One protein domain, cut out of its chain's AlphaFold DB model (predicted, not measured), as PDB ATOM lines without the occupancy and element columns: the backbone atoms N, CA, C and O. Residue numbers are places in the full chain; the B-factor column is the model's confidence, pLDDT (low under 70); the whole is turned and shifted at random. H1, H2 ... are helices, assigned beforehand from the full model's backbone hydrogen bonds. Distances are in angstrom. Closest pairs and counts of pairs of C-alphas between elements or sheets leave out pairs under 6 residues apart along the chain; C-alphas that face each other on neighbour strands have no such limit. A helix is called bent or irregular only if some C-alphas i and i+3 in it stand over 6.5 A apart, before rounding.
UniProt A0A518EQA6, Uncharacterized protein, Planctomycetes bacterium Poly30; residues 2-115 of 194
ATOM      1  N   THR A   2     -49.063  49.395   7.083       80.12
ATOM      2  CA  THR A   2     -49.636  48.513   8.123       80.12
ATOM      3  C   THR A   2     -49.513  49.092   9.539       80.12
ATOM      4  O   THR A   2     -48.684  49.962   9.803       80.12
ATOM      5  N   ALA A   3     -50.346  48.608  10.470       85.62
ATOM      6  CA  ALA A   3     -50.270  48.981  11.888       85.62
ATOM      7  C   ALA A   3     -48.937  48.557  12.538       85.62
ATOM      8  O   ALA A   3     -48.485  49.200  13.483       85.62
ATOM      9  N   LEU A   4     -48.295  47.508  12.005       86.12
ATOM     10  CA  LEU A   4     -46.981  47.039  12.441       86.12
ATOM     11  C   LEU A   4     -45.898  48.093  12.182       86.12
ATOM     12  O   LEU A   4     -45.210  48.488  13.116       86.12
ATOM     13  N   LEU A   5     -45.778  48.587  10.944       87.81
ATOM     14  CA  LEU A   5     -44.750  49.574  10.585       87.81
ATOM     15  C   LEU A   5     -44.887  50.882  11.369       87.81
ATOM     16  O   LEU A   5     -43.876  51.449  11.771       87.81
ATOM     17  N   ARG A   6     -46.123  51.320  11.648       91.56
ATOM     18  CA  ARG A   6     -46.376  52.485  12.509       91.56
ATOM     19  C   ARG A   6     -45.841  52.272  13.921       91.56
ATOM     20  O   ARG A   6     -45.036  53.070  14.373       91.56
ATOM     21  N   ALA A   7     -46.199  51.156  14.558       91.44
ATOM     22  CA  ALA A   7     -45.718  50.845  15.903       91.44
ATOM     23  C   ALA A   7     -44.183  50.743  15.979       91.44
ATOM     24  O   ALA A   7     -43.580  51.195  16.946       91.44
ATOM     25  N   LEU A   8     -43.545  50.177  14.949       91.38
ATOM     26  CA  LEU A   8     -42.084  50.086  14.869       91.38
ATOM     27  C   LEU A   8     -41.429  51.464  14.694       91.38
ATOM     28  O   LEU A   8     -40.421  51.743  15.338       91.38
ATOM     29  N   ALA A   9     -41.998  52.334  13.858       91.06
ATOM     30  CA  ALA A   9     -41.505  53.701  13.704       91.06
ATOM     31  C   ALA A   9     -41.708  54.544  14.968       91.06
ATOM     32  O   ALA A   9     -40.805  55.291  15.330       91.06
ATOM     33  N   ASP A  10     -42.836  54.390  15.666       92.50
ATOM     34  CA  ASP A  10     -43.074  55.036  16.963       92.50
ATOM     35  C   ASP A  10     -42.023  54.604  17.990       92.50
ATOM     36  O   ASP A  10     -41.345  55.451  18.569       92.50
ATOM     37  N   ALA A  11     -41.790  53.293  18.130       93.06
ATOM     38  CA  ALA A  11     -40.761  52.771  19.026       93.06
ATOM     39  C   ALA A  11     -39.362  53.304  18.675       93.06
ATOM     40  O   ALA A  11     -38.602  53.690  19.564       93.06
ATOM     41  N   TYR A  12     -39.026  53.376  17.383       91.62
ATOM     42  CA  TYR A  12     -37.761  53.957  16.937       91.62
ATOM     43  C   TYR A  12     -37.645  55.448  17.283       91.62
ATOM     44  O   TYR A  12     -36.594  55.882  17.749       91.62
ATOM     45  N   ARG A  13     -38.712  56.237  17.108       88.38
ATOM     46  CA  ARG A  13     -38.723  57.665  17.471       88.38
ATOM     47  C   ARG A  13     -38.556  57.887  18.974       88.38
ATOM     48  O   ARG A  13     -37.904  58.845  19.374       88.38
ATOM     49  N   GLU A  14     -39.135  57.017  19.795       90.19
ATOM     50  CA  GLU A  14     -39.116  57.151  21.254       90.19
ATOM     51  C   GLU A  14     -37.800  56.688  21.892       90.19
ATOM     52  O   GLU A  14     -37.353  57.280  22.875       90.19
ATOM     53  N   GLY A  15     -37.170  55.637  21.357       88.69
ATOM     54  CA  GLY A  15     -36.011  55.008  22.002       88.69
ATOM     55  C   GLY A  15     -34.974  54.413  21.053       88.69
ATOM     56  O   GLY A  15     -34.175  53.570  21.466       88.69
ATOM     57  N   GLY A  16     -34.977  54.822  19.785       89.38
ATOM     58  CA  GLY A  16     -33.995  54.408  18.789       89.38
ATOM     59  C   GLY A  16     -34.000  52.905  18.510       89.38
ATOM     60  O   GLY A  16     -35.027  52.225  18.567       89.38
ATOM     61  N   VAL A  17     -32.820  52.372  18.182       89.69
ATOM     62  CA  VAL A  17     -32.650  50.966  17.776       89.69
ATOM     63  C   VAL A  17     -32.987  49.963  18.884       89.69
ATOM     64  O   VAL A  17     -33.460  48.874  18.571       89.69
ATOM     65  N   ASP A  18     -32.802  50.320  20.157       91.00
ATOM     66  CA  ASP A  18     -33.060  49.413  21.284       91.00
ATOM     67  C   ASP A  18     -34.566  49.235  21.524       91.00
ATOM     68  O   ASP A  18     -35.059  48.109  21.672       91.00
ATOM     69  N   ALA A  19     -35.325  50.336  21.486       94.25
ATOM     70  CA  ALA A  19     -36.783  50.289  21.550       94.25
ATOM     71  C   ALA A  19     -37.375  49.616  20.303       94.25
ATOM     72  O   ALA A  19     -38.261  48.769  20.428       94.25
ATOM     73  N   LEU A  20     -36.832  49.905  19.113       93.38
ATOM     74  CA  LEU A  20     -37.211  49.226  17.871       93.38
ATOM     75  C   LEU A  20     -36.989  47.711  17.951       93.38
ATOM     76  O   LEU A  20     -37.861  46.944  17.549       93.38
ATOM     77  N   ALA A  21     -35.837  47.268  18.462       91.62
ATOM     78  CA  ALA A  21     -35.525  45.850  18.613       91.62
ATOM     79  C   ALA A  21     -36.496  45.160  19.575       91.62
ATOM     80  O   ALA A  21     -37.036  44.105  19.246       91.62
ATOM     81  N   THR A  22     -36.762  45.794  20.719       93.25
ATOM     82  CA  THR A  22     -37.717  45.305  21.723       93.25
ATOM     83  C   THR A  22     -39.121  45.179  21.132       93.25
ATOM     84  O   THR A  22     -39.800  44.169  21.321       93.25
ATOM     85  N   GLU A  23     -39.556  46.186  20.373       93.75
ATOM     86  CA  GLU A  23     -40.879  46.190  19.758       93.75
ATOM     87  C   GLU A  23     -41.006  45.161  18.633       93.75
ATOM     88  O   GLU A  23     -42.028  44.475  18.518       93.75
ATOM     89  N   ALA A  24     -39.953  45.004  17.833       90.62
ATOM     90  CA  ALA A  24     -39.858  43.963  16.823       90.62
ATOM     91  C   ALA A  24     -39.966  42.568  17.447       90.62
ATOM     92  O   ALA A  24     -40.765  41.759  16.986       90.62
ATOM     93  N   ASP A  25     -39.244  42.311  18.538       88.56
ATOM     94  CA  ASP A  25     -39.261  41.015  19.220       88.56
ATOM     95  C   ASP A  25     -40.642  40.709  19.841       88.56
ATOM     96  O   ASP A  25     -41.030  39.547  19.951       88.56
ATOM     97  N   ARG A  26     -41.424  41.743  20.190       88.38
ATOM     98  CA  ARG A  26     -42.800  41.605  20.700       88.38
ATOM     99  C   ARG A  26     -43.835  41.341  19.605       88.38
ATOM    100  O   ARG A  26     -44.809  40.628  19.848       88.38
ATOM    101  N   ARG A  27     -43.699  41.994  18.447       83.81
ATOM    102  CA  ARG A  27     -44.770  42.072  17.436       83.81
ATOM    103  C   ARG A  27     -44.518  41.277  16.174       83.81
ATOM    104  O   ARG A  27     -45.476  40.961  15.468       83.81
ATOM    105  N   MET A  28     -43.261  41.016  15.841       78.12
ATOM    106  CA  MET A  28     -42.947  40.289  14.624       78.12
ATOM    107  C   MET A  28     -43.229  38.806  14.852       78.12
ATOM    108  O   MET A  28     -42.874  38.266  15.902       78.12
ATOM    109  N   PRO A  29     -43.906  38.140  13.901       69.50
ATOM    110  CA  PRO A  29     -44.242  36.740  14.062       69.50
ATOM    111  C   PRO A  29     -42.958  35.921  14.249       69.50
ATOM    112  O   PRO A  29     -41.945  36.213  13.597       69.50
ATOM    113  N   PRO A  30     -42.993  34.883  15.101       61.44
ATOM    114  CA  PRO A  30     -41.907  33.927  15.161       61.44
ATOM    115  C   PRO A  30     -41.691  33.276  13.785       61.44
ATOM    116  O   PRO A  30     -42.530  33.320  12.886       61.44
ATOM    117  N   GLU A  31     -40.492  32.737  13.638       54.69
ATOM    118  CA  GLU A  31     -39.797  32.342  12.412       54.69
ATOM    119  C   GLU A  31     -40.667  31.747  11.276       54.69
ATOM    120  O   GLU A  31     -41.495  30.871  11.502       54.69
ATOM    121  N   GLY A  32     -40.418  32.171  10.025       50.81
ATOM    122  CA  GLY A  32     -40.901  31.487   8.807       50.81
ATOM    123  C   GLY A  32     -41.973  32.208   7.975       50.81
ATOM    124  O   GLY A  32     -42.205  31.832   6.829       50.81
ATOM    125  N   GLY A  33     -42.601  33.273   8.482       58.16
ATOM    126  CA  GLY A  33     -43.549  34.069   7.692       58.16
ATOM    127  C   GLY A  33     -42.845  35.077   6.777       58.16
ATOM    128  O   GLY A  33     -42.349  36.080   7.261       58.16
ATOM    129  N   HIS A  34     -42.825  34.885   5.456       62.16
ATOM    130  CA  HIS A  34     -42.223  35.866   4.528       62.16
ATOM    131  C   HIS A  34     -43.024  37.174   4.382       62.16
ATOM    132  O   HIS A  34     -42.502  38.155   3.857       62.16
ATOM    133  N   GLY A  35     -44.275  37.211   4.860       71.00
ATOM    134  CA  GLY A  35     -45.174  38.358   4.683       71.00
ATOM    135  C   GLY A  35     -44.629  39.670   5.254       71.00
ATOM    136  O   GLY A  35     -44.787  40.717   4.639       71.00
ATOM    137  N   TRP A  36     -43.904  39.620   6.374       81.69
ATOM    138  CA  TRP A  36     -43.356  40.832   6.985       81.69
ATOM    139  C   TRP A  36     -42.086  41.338   6.299       81.69
ATOM    140  O   TRP A  36     -41.823  42.534   6.349       81.69
ATOM    141  N   VAL A  37     -41.311  40.479   5.624       88.50
ATOM    142  CA  VAL A  37     -40.143  40.926   4.837       88.50
ATOM    143  C   VAL A  37     -40.602  41.874   3.732       88.50
ATOM    144  O   VAL A  37     -39.986  42.913   3.509       88.50
ATOM    145  N   ASP A  38     -41.728  41.560   3.094       88.19
ATOM    146  CA  ASP A  38     -42.321  42.415   2.068       88.19
ATOM    147  C   ASP A  38     -42.900  43.715   2.643       88.19
ATOM    148  O   ASP A  38     -42.794  44.759   1.998       88.19
ATOM    149  N   GLU A  39     -43.447  43.685   3.862       89.25
ATOM    150  CA  GLU A  39     -43.846  44.905   4.573       89.25
ATOM    151  C   GLU A  39     -42.639  45.794   4.898       89.25
ATOM    152  O   GLU A  39     -42.682  46.993   4.628       89.25
ATOM    153  N   LEU A  40     -41.538  45.230   5.406       91.75
ATOM    154  CA  LEU A  40     -40.312  45.996   5.657       91.75
ATOM    155  C   LEU A  40     -39.748  46.585   4.360       91.75
ATOM    156  O   LEU A  40     -39.340  47.742   4.335       91.75
ATOM    157  N   ILE A  41     -39.768  45.831   3.262       92.06
ATOM    158  CA  ILE A  41     -39.346  46.343   1.953       92.06
ATOM    159  C   ILE A  41     -40.234  47.503   1.500       92.06
ATOM    160  O   ILE A  41     -39.713  48.493   0.992       92.06
ATOM    161  N   ALA A  42     -41.551  47.415   1.698       89.38
ATOM    162  CA  ALA A  42     -42.451  48.529   1.410       89.38
ATOM    163  C   ALA A  42     -42.135  49.756   2.283       89.38
ATOM    164  O   ALA A  42     -42.152  50.876   1.779       89.38
ATOM    165  N   GLY A  43     -41.791  49.546   3.557       91.00
ATOM    166  CA  GLY A  43     -41.368  50.606   4.472       91.00
ATOM    167  C   GLY A  43     -40.025  51.248   4.105       91.00
ATOM    168  O   GLY A  43     -39.837  52.426   4.378       91.00
ATOM    169  N   CYS A  44     -39.111  50.527   3.443       91.50
ATOM    170  CA  CYS A  44     -37.805  51.069   3.034       91.50
ATOM    171  C   CYS A  44     -37.920  52.271   2.079       91.50
ATOM    172  O   CYS A  44     -37.053  53.138   2.108       91.50
ATOM    173  N   GLY A  45     -38.970  52.324   1.252       86.19
ATOM    174  CA  GLY A  45     -39.215  53.421   0.305       86.19
ATOM    175  C   GLY A  45     -40.050  54.579   0.865       86.19
ATOM    176  O   GLY A  45     -40.337  55.522   0.136       86.19
ATOM    177  N   ASP A  46     -40.476  54.514   2.127       86.25
ATOM    178  CA  ASP A  46     -41.297  55.551   2.755       86.25
ATOM    179  C   ASP A  46     -40.451  56.341   3.768       86.25
ATOM    180  O   ASP A  46     -39.901  55.731   4.685       86.25
ATOM    181  N   PRO A  47     -40.330  57.677   3.654       82.81
ATOM    182  CA  PRO A  47     -39.507  58.481   4.558       82.81
ATOM    183  C   PRO A  47     -39.813  58.273   6.048       82.81
ATOM    184  O   PRO A  47     -38.887  58.274   6.859       82.81
ATOM    185  N   GLU A  48     -41.078  58.032   6.413       84.50
ATOM    186  CA  GLU A  48     -41.472  57.812   7.808       84.50
ATOM    187  C   GLU A  48     -40.930  56.479   8.354       84.50
ATOM    188  O   GLU A  48     -40.551  56.389   9.523       84.50
ATOM    189  N   PHE A  49     -40.851  55.449   7.504       89.31
ATOM    190  CA  PHE A  49     -40.529  54.075   7.911       89.31
ATOM    191  C   PHE A  49     -39.151  53.593   7.440       89.31
ATOM    192  O   PHE A  49     -38.697  52.537   7.880       89.31
ATOM    193  N   SER A  50     -38.472  54.343   6.574       90.06
ATOM    194  CA  SER A  50     -37.283  53.894   5.839       90.06
ATOM    195  C   SER A  50     -36.163  53.399   6.750       90.06
ATOM    196  O   SER A  50     -35.633  52.302   6.552       90.06
ATOM    197  N   VAL A  51     -35.833  54.158   7.794       91.62
ATOM    198  CA  VAL A  51     -34.787  53.801   8.761       91.62
ATOM    199  C   VAL A  51     -35.158  52.567   9.591       91.62
ATOM    200  O   VAL A  51     -34.418  51.580   9.508       91.62
ATOM    201  N   PRO A  52     -36.283  52.528  10.335       92.50
ATOM    202  CA  PRO A  52     -36.626  51.346  11.121       92.50
ATOM    203  C   PRO A  52     -36.835  50.100  10.249       92.50
ATOM    204  O   PRO A  52     -36.406  49.004  10.619       92.50
ATOM    205  N   ALA A  53     -37.429  50.250   9.062       93.44
ATOM    206  CA  ALA A  53     -37.690  49.128   8.172       93.44
ATOM    207  C   ALA A  53     -36.401  48.532   7.583       93.44
ATOM    208  O   ALA A  53     -36.200  47.316   7.633       93.44
ATOM    209  N   SER A  54     -35.498  49.379   7.079       94.12
ATOM    210  CA  SER A  54     -34.205  48.939   6.538       94.12
ATOM    211  C   SER A  54     -33.295  48.346   7.617       94.12
ATOM    212  O   SER A  54     -32.613  47.349   7.363       94.12
ATOM    213  N   TRP A  55     -33.330  48.889   8.840       94.88
ATOM    214  CA  TRP A  55     -32.584  48.348   9.974       94.88
ATOM    215  C   TRP A  55     -33.063  46.941  10.343       94.88
ATOM    216  O   TRP A  55     -32.247  46.028  10.487       94.88
ATOM    217  N   LEU A  56     -34.383  46.728  10.433       94.44
ATOM    218  CA  LEU A  56     -34.956  45.410  10.724       94.44
ATOM    219  C   LEU A  56     -34.704  44.403   9.602       94.44
ATOM    220  O   LEU A  56     -34.402  43.241   9.881       94.44
ATOM    221  N   LEU A  57     -34.768  44.841   8.343       93.81
ATOM    222  CA  LEU A  57     -34.448  43.998   7.193       93.81
ATOM    223  C   LEU A  57     -32.981  43.541   7.238       93.81
ATOM    224  O   LEU A  57     -32.678  42.364   7.033       93.81
ATOM    225  N   LEU A  58     -32.068  44.448   7.587       95.44
ATOM    226  CA  LEU A  58     -30.661  44.124   7.789       95.44
ATOM    227  C   LEU A  58     -30.432  43.215   9.005       95.44
ATOM    228  O   LEU A  58     -29.650  42.268   8.908       95.44
ATOM    229  N   ARG A  59     -31.107  43.460  10.136       94.06
ATOM    230  CA  ARG A  59     -31.062  42.583  11.322       94.06
ATOM    231  C   ARG A  59     -31.505  41.166  10.961       94.06
ATOM    232  O   ARG A  59     -30.830  40.208  11.338       94.06
ATOM    233  N   HIS A  60     -32.585  41.034  10.191       91.31
ATOM    234  CA  HIS A  60     -33.070  39.750   9.694       91.31
ATOM    235  C   HIS A  60     -31.990  39.020   8.886       91.31
ATOM    236  O   HIS A  60     -31.630  37.893   9.227       91.31
ATOM    237  N   ALA A  61     -31.402  39.683   7.890       93.00
ATOM    238  CA  ALA A  61     -30.365  39.088   7.051       93.00
ATOM    239  C   ALA A  61     -29.091  38.714   7.837       93.00
ATOM    240  O   ALA A  61     -28.516  37.642   7.640       93.00
ATOM    241  N   ARG A  62     -28.676  39.549   8.800       93.62
ATOM    242  CA  ARG A  62     -27.525  39.280   9.685       93.62
ATOM    243  C   ARG A  62     -27.716  38.070  10.589       93.62
ATOM    244  O   ARG A  62     -26.726  37.457  10.976       93.62
ATOM    245  N   SER A  63     -28.960  37.704  10.896       89.81
ATOM    246  CA  SER A  63     -29.269  36.469  11.626       89.81
ATOM    247  C   SER A  63     -29.131  35.195  10.775       89.81
ATOM    248  O   SER A  63     -29.437  34.109  11.253       89.81
ATOM    249  N   GLY A  64     -28.666  35.311   9.523       87.75
ATOM    250  CA  GLY A  64     -28.482  34.186   8.602       87.75
ATOM    251  C   GLY A  64     -29.756  33.769   7.868       87.75
ATOM    252  O   GLY A  64     -29.760  32.752   7.180       87.75
ATOM    253  N   ARG A  65     -30.845  34.535   8.007       86.94
ATOM    254  CA  ARG A  65     -32.122  34.245   7.348       86.94
ATOM    255  C   ARG A  65     -32.112  34.778   5.918       86.94
ATOM    256  O   ARG A  65     -31.698  35.909   5.668       86.94
ATOM    257  N   ALA A  66     -32.577  33.947   4.989       86.81
ATOM    258  CA  ALA A  66     -32.623  34.285   3.576       86.81
ATOM    259  C   ALA A  66     -33.751  35.279   3.273       86.81
ATOM    260  O   ALA A  66     -34.886  35.109   3.721       86.81
ATOM    261  N   ILE A  67     -33.447  36.274   2.440       90.69
ATOM    262  CA  ILE A  67     -34.451  37.138   1.820       90.69
ATOM    263  C   ILE A  67     -34.805  36.508   0.467       90.69
ATOM    264  O   ILE A  67     -33.917  36.383  -0.378       90.69
ATOM    265  N   PRO A  68     -36.065  36.092   0.238       91.06
ATOM    266  CA  PRO A  68     -36.450  35.445  -1.012       91.06
ATOM    267  C   PRO A  68     -36.146  36.314  -2.236       91.06
ATOM    268  O   PRO A  68     -36.322  37.531  -2.193       91.06
ATOM    269  N   ALA A  69     -35.789  35.694  -3.364       91.50
ATOM    270  CA  ALA A  69     -35.490  36.410  -4.610       91.50
ATOM    271  C   ALA A  69     -36.617  37.376  -5.034       91.50
ATOM    272  O   ALA A  69     -36.349  38.509  -5.421       91.50
ATOM    273  N   ALA A  70     -37.886  36.980  -4.871       91.75
ATOM    274  CA  ALA A  70     -39.037  37.845  -5.148       91.75
ATOM    275  C   ALA A  70     -39.077  39.103  -4.256       91.75
ATOM    276  O   ALA A  70     -39.492  40.175  -4.698       91.75
ATOM    277  N   SER A  71     -38.621  38.994  -3.007       92.81
ATOM    278  CA  SER A  71     -38.467  40.125  -2.094       92.81
ATOM    279  C   SER A  71     -37.281  41.005  -2.506       92.81
ATOM    280  O   SER A  71     -37.420  42.224  -2.535       92.81
ATOM    281  N   VAL A  72     -36.156  40.429  -2.947       94.69
ATOM    282  CA  VAL A  72     -35.036  41.203  -3.525       94.69
ATOM    283  C   VAL A  72     -35.483  41.992  -4.761       94.69
ATOM    284  O   VAL A  72     -35.142  43.167  -4.902       94.69
ATOM    285  N   GLU A  73     -36.314  41.403  -5.622       94.31
ATOM    286  CA  GLU A  73     -36.900  42.119  -6.759       94.31
ATOM    287  C   GLU A  73     -37.779  43.292  -6.340       94.31
ATOM    288  O   GLU A  73     -37.710  44.360  -6.949       94.31
ATOM    289  N   ARG A  74     -38.598  43.123  -5.297       92.75
ATOM    290  CA  ARG A  74     -39.403  44.220  -4.747       92.75
ATOM    291  C   ARG A  74     -38.524  45.324  -4.169       92.75
ATOM    292  O   ARG A  74     -38.788  46.494  -4.442       92.75
ATOM    293  N   LEU A  75     -37.467  44.958  -3.444       93.19
ATOM    294  CA  LEU A  75     -36.500  45.904  -2.898       93.19
ATOM    295  C   LEU A  75     -35.854  46.722  -4.018       93.19
ATOM    296  O   LEU A  75     -35.887  47.945  -3.971       93.19
ATOM    297  N   ALA A  76     -35.355  46.064  -5.064       92.38
ATOM    298  CA  ALA A  76     -34.707  46.731  -6.189       92.38
ATOM    299  C   ALA A  76     -35.639  47.676  -6.971       92.38
ATOM    300  O   ALA A  76     -35.160  48.616  -7.599       92.38
ATOM    301  N   ARG A  77     -36.957  47.429  -6.957       87.38
ATOM    302  CA  ARG A  77     -37.948  48.256  -7.664       87.38
ATOM    303  C   ARG A  77     -38.504  49.422  -6.847       87.38
ATOM    304  O   ARG A  77     -39.057  50.327  -7.456       87.38
ATOM    305  N   ARG A  78     -38.498  49.340  -5.512       81.81
ATOM    306  CA  ARG A  78     -39.242  50.279  -4.641       81.81
ATOM    307  C   ARG A  78     -38.518  50.700  -3.369       81.81
ATOM    308  O   ARG A  78     -38.869  51.706  -2.775       81.81
ATOM    309  N   GLY A  79     -37.567  49.902  -2.899       74.69
ATOM    310  CA  GLY A  79     -36.885  50.140  -1.628       74.69
ATOM    311  C   GLY A  79     -35.617  50.980  -1.749       74.69
ATOM    312  O   GLY A  79     -35.015  51.279  -0.726       74.69
ATOM    313  N   LEU A  80     -35.192  51.333  -2.968       79.38
ATOM    314  CA  LEU A  80     -33.979  52.123  -3.217       79.38
ATOM    315  C   LEU A  80     -34.249  53.636  -3.307       79.38
ATOM    316  O   LEU A  80     -33.291  54.402  -3.363       79.38
ATOM    317  N   ASP A  81     -35.519  54.055  -3.276       67.00
ATOM    318  CA  ASP A  81     -35.971  55.446  -3.459       67.00
ATOM    319  C   ASP A  81     -35.831  56.320  -2.196       67.00
ATOM    320  O   ASP A  81     -36.418  57.398  -2.120       67.00
ATOM    321  N   ALA A  82     -35.067  55.881  -1.188       61.16
ATOM    322  CA  ALA A  82     -34.749  56.731  -0.044       61.16
ATOM    323  C   ALA A  82     -34.047  58.004  -0.552       61.16
ATOM    324  O   ALA A  82     -32.978  57.915  -1.161       61.16
ATOM    325  N   ASP A  83     -34.699  59.152  -0.331       55.41
ATOM    326  CA  ASP A  83     -34.369  60.456  -0.910       55.41
ATOM    327  C   ASP A  83     -32.844  60.705  -0.932       55.41
ATOM    328  O   ASP A  83     -32.188  60.640   0.116       55.41
ATOM    329  N   PRO A  84     -32.244  60.939  -2.116       52.16
ATOM    330  CA  PRO A  84     -30.813  61.188  -2.238       52.16
ATOM    331  C   PRO A  84     -30.385  62.541  -1.654       52.16
ATOM    332  O   PRO A  84     -29.180  62.756  -1.507       52.16
ATOM    333  N   HIS A  85     -31.318  63.445  -1.343       52.78
ATOM    334  CA  HIS A  85     -31.000  64.752  -0.790       52.78
ATOM    335  C   HIS A  85     -30.594  64.631   0.680       52.78
ATOM    336  O   HIS A  85     -31.416  64.597   1.598       52.78
ATOM    337  N   GLU A  86     -29.279  64.592   0.896       54.31
ATOM    338  CA  GLU A  86     -28.661  64.859   2.189       54.31
ATOM    339  C   GLU A  86     -29.125  66.253   2.649       54.31
ATOM    340  O   GLU A  86     -28.652  67.275   2.158       54.31
ATOM    341  N   ARG A  87     -30.127  66.306   3.538       57.62
ATOM    342  CA  ARG A  87     -30.583  67.575   4.123       57.62
ATOM    343  C   ARG A  87     -29.489  68.149   5.006       57.62
ATOM    344  O   ARG A  87     -28.852  67.377   5.732       57.62
ATOM    345  N   ASP A  88     -29.349  69.472   4.993       54.84
ATOM    346  CA  ASP A  88     -28.436  70.197   5.873       54.84
ATOM    347  C   ASP A  88     -28.640  69.729   7.331       54.84
ATOM    348  O   ASP A  88     -29.764  69.793   7.842       54.84
ATOM    349  N   PRO A  89     -27.593  69.224   8.012       54.97
ATOM    350  CA  PRO A  89     -27.666  68.830   9.416       54.97
ATOM    351  C   PRO A  89     -28.210  69.928  10.343       54.97
ATOM    352  O   PRO A  89     -28.769  69.609  11.391       54.97
ATOM    353  N   HIS A  90     -28.057  71.205   9.976       54.41
ATOM    354  CA  HIS A  90     -28.493  72.362  10.757       54.41
ATOM    355  C   HIS A  90     -29.985  72.695  10.612       54.41
ATOM    356  O   HIS A  90     -30.521  73.411  11.456       54.41
ATOM    357  N   GLU A  91     -30.667  72.163   9.596       56.22
ATOM    358  CA  GLU A  91     -32.111  72.363   9.383       56.22
ATOM    359  C   GLU A  91     -32.964  71.217   9.946       56.22
ATOM    360  O   GLU A  91     -34.194  71.255   9.882       56.22
ATOM    361  N   ARG A  92     -32.329  70.186  10.517       56.22
ATOM    362  CA  ARG A  92     -33.030  68.996  11.005       56.22
ATOM    363  C   ARG A  92     -33.586  69.196  12.402       56.22
ATOM    364  O   ARG A  92     -32.891  69.623  13.326       56.22
ATOM    365  N   ALA A  93     -34.837  68.782  12.581       53.94
ATOM    366  CA  ALA A  93     -35.356  68.557  13.918       53.94
ATOM    367  C   ALA A  93     -34.550  67.418  14.588       53.94
ATOM    368  O   ALA A  93     -34.241  66.433  13.918       53.94
ATOM    369  N   PRO A  94     -34.259  67.480  15.903       48.75
ATOM    370  CA  PRO A  94     -33.441  66.485  16.620       48.75
ATOM    371  C   PRO A  94     -33.941  65.029  16.562       48.75
ATOM    372  O   PRO A  94     -33.243  64.126  17.013       48.75
ATOM    373  N   TYR A  95     -35.151  64.811  16.046       50.16
ATOM    374  CA  TYR A  95     -35.860  63.532  16.007       50.16
ATOM    375  C   TYR A  95     -36.186  63.075  14.576       50.16
ATOM    376  O   TYR A  95     -36.932  62.115  14.392       50.16
ATOM    377  N   GLU A  96     -35.697  63.787  13.555       55.12
ATOM    378  CA  GLU A  96     -35.925  63.415  12.160       55.12
ATOM    379  C   GLU A  96     -34.901  62.350  11.742       55.12
ATOM    380  O   GLU A  96     -33.691  62.531  11.884       55.12
ATOM    381  N   ASN A  97     -35.406  61.213  11.259       59.03
ATOM    382  CA  ASN A  97     -34.599  60.105  10.756       59.03
ATOM    383  C   ASN A  97     -33.638  60.602   9.669       59.03
ATOM    384  O   ASN A  97     -34.091  61.252   8.728       59.03
ATOM    385  N   ASP A  98     -32.348  60.261   9.747       67.25
ATOM    386  CA  ASP A  98     -31.425  60.548   8.650       67.25
ATOM    387  C   ASP A  98     -31.710  59.588   7.481       67.25
ATOM    388  O   ASP A  98     -31.498  58.378   7.627       67.25
ATOM    389  N   PRO A  99     -32.151  60.070   6.303       71.50
ATOM    390  CA  PRO A  99     -32.342  59.211   5.135       71.50
ATOM    391  C   PRO A  99     -31.063  58.441   4.751       71.50
ATOM    392  O   PRO A  99     -31.134  57.370   4.138       71.50
ATOM    393  N   VAL A 100     -29.883  58.939   5.149       86.06
ATOM    394  CA  VAL A 100     -28.600  58.266   4.930       86.06
ATOM    395  C   VAL A 100     -28.487  56.943   5.687       86.06
ATOM    396  O   VAL A 100     -27.839  56.023   5.181       86.06
ATOM    397  N   ASP A 101     -29.137  56.805   6.847       89.88
ATOM    398  CA  ASP A 101     -29.092  55.580   7.649       89.88
ATOM    399  C   ASP A 101     -29.799  54.444   6.917       89.88
ATOM    400  O   ASP A 101     -29.274  53.332   6.830       89.88
ATOM    401  N   ALA A 102     -30.945  54.734   6.294       92.12
ATOM    402  CA  ALA A 102     -31.654  53.746   5.493       92.12
ATOM    403  C   ALA A 102     -30.801  53.270   4.311       92.12
ATOM    404  O   ALA A 102     -30.624  52.066   4.101       92.12
ATOM    405  N   ARG A 103     -30.181  54.206   3.583       93.50
ATOM    406  CA  ARG A 103     -29.265  53.883   2.478       93.50
ATOM    407  C   ARG A 103     -28.060  53.072   2.962       93.50
ATOM    408  O   ARG A 103     -27.652  52.117   2.303       93.50
ATOM    409  N   LEU A 104     -27.510  53.407   4.128       95.12
ATOM    410  CA  LEU A 104     -26.410  52.677   4.750       95.12
ATOM    411  C   LEU A 104     -26.808  51.234   5.085       95.12
ATOM    412  O   LEU A 104     -26.050  50.309   4.780       95.12
ATOM    413  N   HIS A 105     -27.987  51.023   5.673       96.06
ATOM    414  CA  HIS A 105     -28.494  49.684   5.970       96.06
ATOM    415  C   HIS A 105     -28.676  48.855   4.697       96.06
ATOM    416  O   HIS A 105     -28.255  47.698   4.649       96.06
ATOM    417  N   LEU A 106     -29.236  49.452   3.643       95.88
ATOM    418  CA  LEU A 106     -29.433  48.788   2.356       95.88
ATOM    419  C   LEU A 106     -28.107  48.463   1.655       95.88
ATOM    420  O   LEU A 106     -27.964  47.375   1.103       95.88
ATOM    421  N   ALA A 107     -27.100  49.336   1.734       97.12
ATOM    422  CA  ALA A 107     -25.760  49.036   1.224       97.12
ATOM    423  C   ALA A 107     -25.108  47.866   1.991       97.12
ATOM    424  O   ALA A 107     -24.512  46.972   1.390       97.12
ATOM    425  N   GLN A 108     -25.274  47.821   3.318       97.56
ATOM    426  CA  GLN A 108     -24.821  46.706   4.160       97.56
ATOM    427  C   GLN A 108     -25.555  45.396   3.861       97.56
ATOM    428  O   GLN A 108     -24.971  44.322   4.027       97.56
ATOM    429  N   LEU A 109     -26.818  45.477   3.438       97.25
ATOM    430  CA  LEU A 109     -27.662  44.324   3.151       97.25
ATOM    431  C   LEU A 109     -27.135  43.497   1.973       97.25
ATOM    432  O   LEU A 109     -27.246  42.277   2.004       97.25
ATOM    433  N   ILE A 110     -26.505  44.138   0.981       96.75
ATOM    434  CA  ILE A 110     -26.048  43.512  -0.275       96.75
ATOM    435  C   ILE A 110     -25.192  42.260  -0.051       96.75
ATOM    436  O   ILE A 110     -25.336  41.280  -0.778       96.75
ATOM    437  N   GLN A 111     -24.338  42.242   0.978       95.75
ATOM    438  CA  GLN A 111     -23.477  41.086   1.279       95.75
ATOM    439  C   GLN A 111     -24.249  39.827   1.721       95.75
ATOM    440  O   GLN A 111     -23.655  38.757   1.830       95.75
ATOM    441  N   HIS A 112     -25.543  39.968   2.014       96.12
ATOM    442  CA  HIS A 112     -26.430  38.907   2.478       96.12
ATOM    443  C   HIS A 112     -27.468  38.486   1.426       96.12
ATOM    444  O   HIS A 112     -28.306  37.637   1.720       96.12
ATOM    445  N   LEU A 113     -27.453  39.083   0.229       95.69
ATOM    446  CA  LEU A 113     -28.444  38.819  -0.812       95.69
ATOM    447  C   LEU A 113     -27.875  37.932  -1.917       95.69
ATOM    448  O   LEU A 113     -26.781  38.179  -2.425       95.69
ATOM    449  N   GLU A 114     -28.676  36.965  -2.353       96.44
ATOM    450  CA  GLU A 114     -28.571  36.415  -3.703       96.44
ATOM    451  C   GLU A 114     -29.317  37.357  -4.645       96.44
ATOM    452  O   GLU A 114     -30.510  37.612  -4.465       96.44
ATOM    453  N   ILE A 115     -28.608  37.936  -5.612       97.19
ATOM    454  CA  ILE A 115     -29.121  39.040  -6.420       97.19
ATOM    455  C   ILE A 115     -29.578  38.499  -7.777       97.19
ATOM    456  O   ILE A 115     -28.761  38.016  -8.564       97.19
TER     457      ILE A 115
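AT A GLANCE: This is residues 2 to 115 of the 194 residues of an uncharacterized protein of Planctomycetes bacterium Poly30 (UniProt A0A518EQA6). H2 and H3 make the core of this small all-helix domain, with H4 packed on H2 and H5 on H3 at one side, while the sharply bent H1, folded back on itself as two arms, crosses H3 at the other. The loop of residues 80 to 98 runs out from one end, its C-alphas 11 to 25 A from the mean of all C-alphas. The printed part has 114 residues with five named helices, H1 to H5 in chain order, and no named strand. It is compact, with a radius of gyration of the C-alphas of 13.5 A and spans of 41 by 30 by 22 A.

HOW THE PARTS SIT: H1, residues 3 to 27, was assigned as one helix by its hydrogen bonds but is bent: C-alphas 14 and 17 are 9.6 A apart. Its arms H1a, residues 3 to 14, and H1b, residues 17 to 27, touch, opposite ways at a shallow tilt of 28 degrees, closest at the C-alphas of Tyr 12 and Leu 20, 4.9 A. H2, residues 35 to 44, touches H3, residues 50 to 62, at a steep tilt of 47 degrees, closest at C-alphas 44 and 50, 4.0 A. H1a touches H3 with H3's residues 52 to 53 alone, about perpendicular at 81 degrees, closest at C-alphas 9 and 52, 6.0 A. H4, residues 69 to 79, touches H2 at a shallow tilt of 25 degrees, closest at C-alphas 44 and 79, 4.8 A. H5, residues 99 to 112, touches H3 at a shallow tilt of 19 degrees, closest at C-alphas 51 and 102, 4.5 A. H4 and H5 are near each other. Every O i to N i+4 pair is within hydrogen-bond range in H1a, H1b, H2, H3 and H4; in H5, 7 of 10 are.

IN THESE COORDINATES: H1a begins at C-alpha 3, (-50.270, 48.981, 11.888). H3 measures 18.0 A and H5 21.3 A, ending at C-alpha 112, (-26.430, 38.907, 2.478).

THE WHOLE: The printed part has no cut, and the link from H4 to H5 is long. The farthest C-alphas, of Gly 32 and His 90, are 42.8 A apart. Residues 29 to 34 and 81 to 98 have pLDDT under 70.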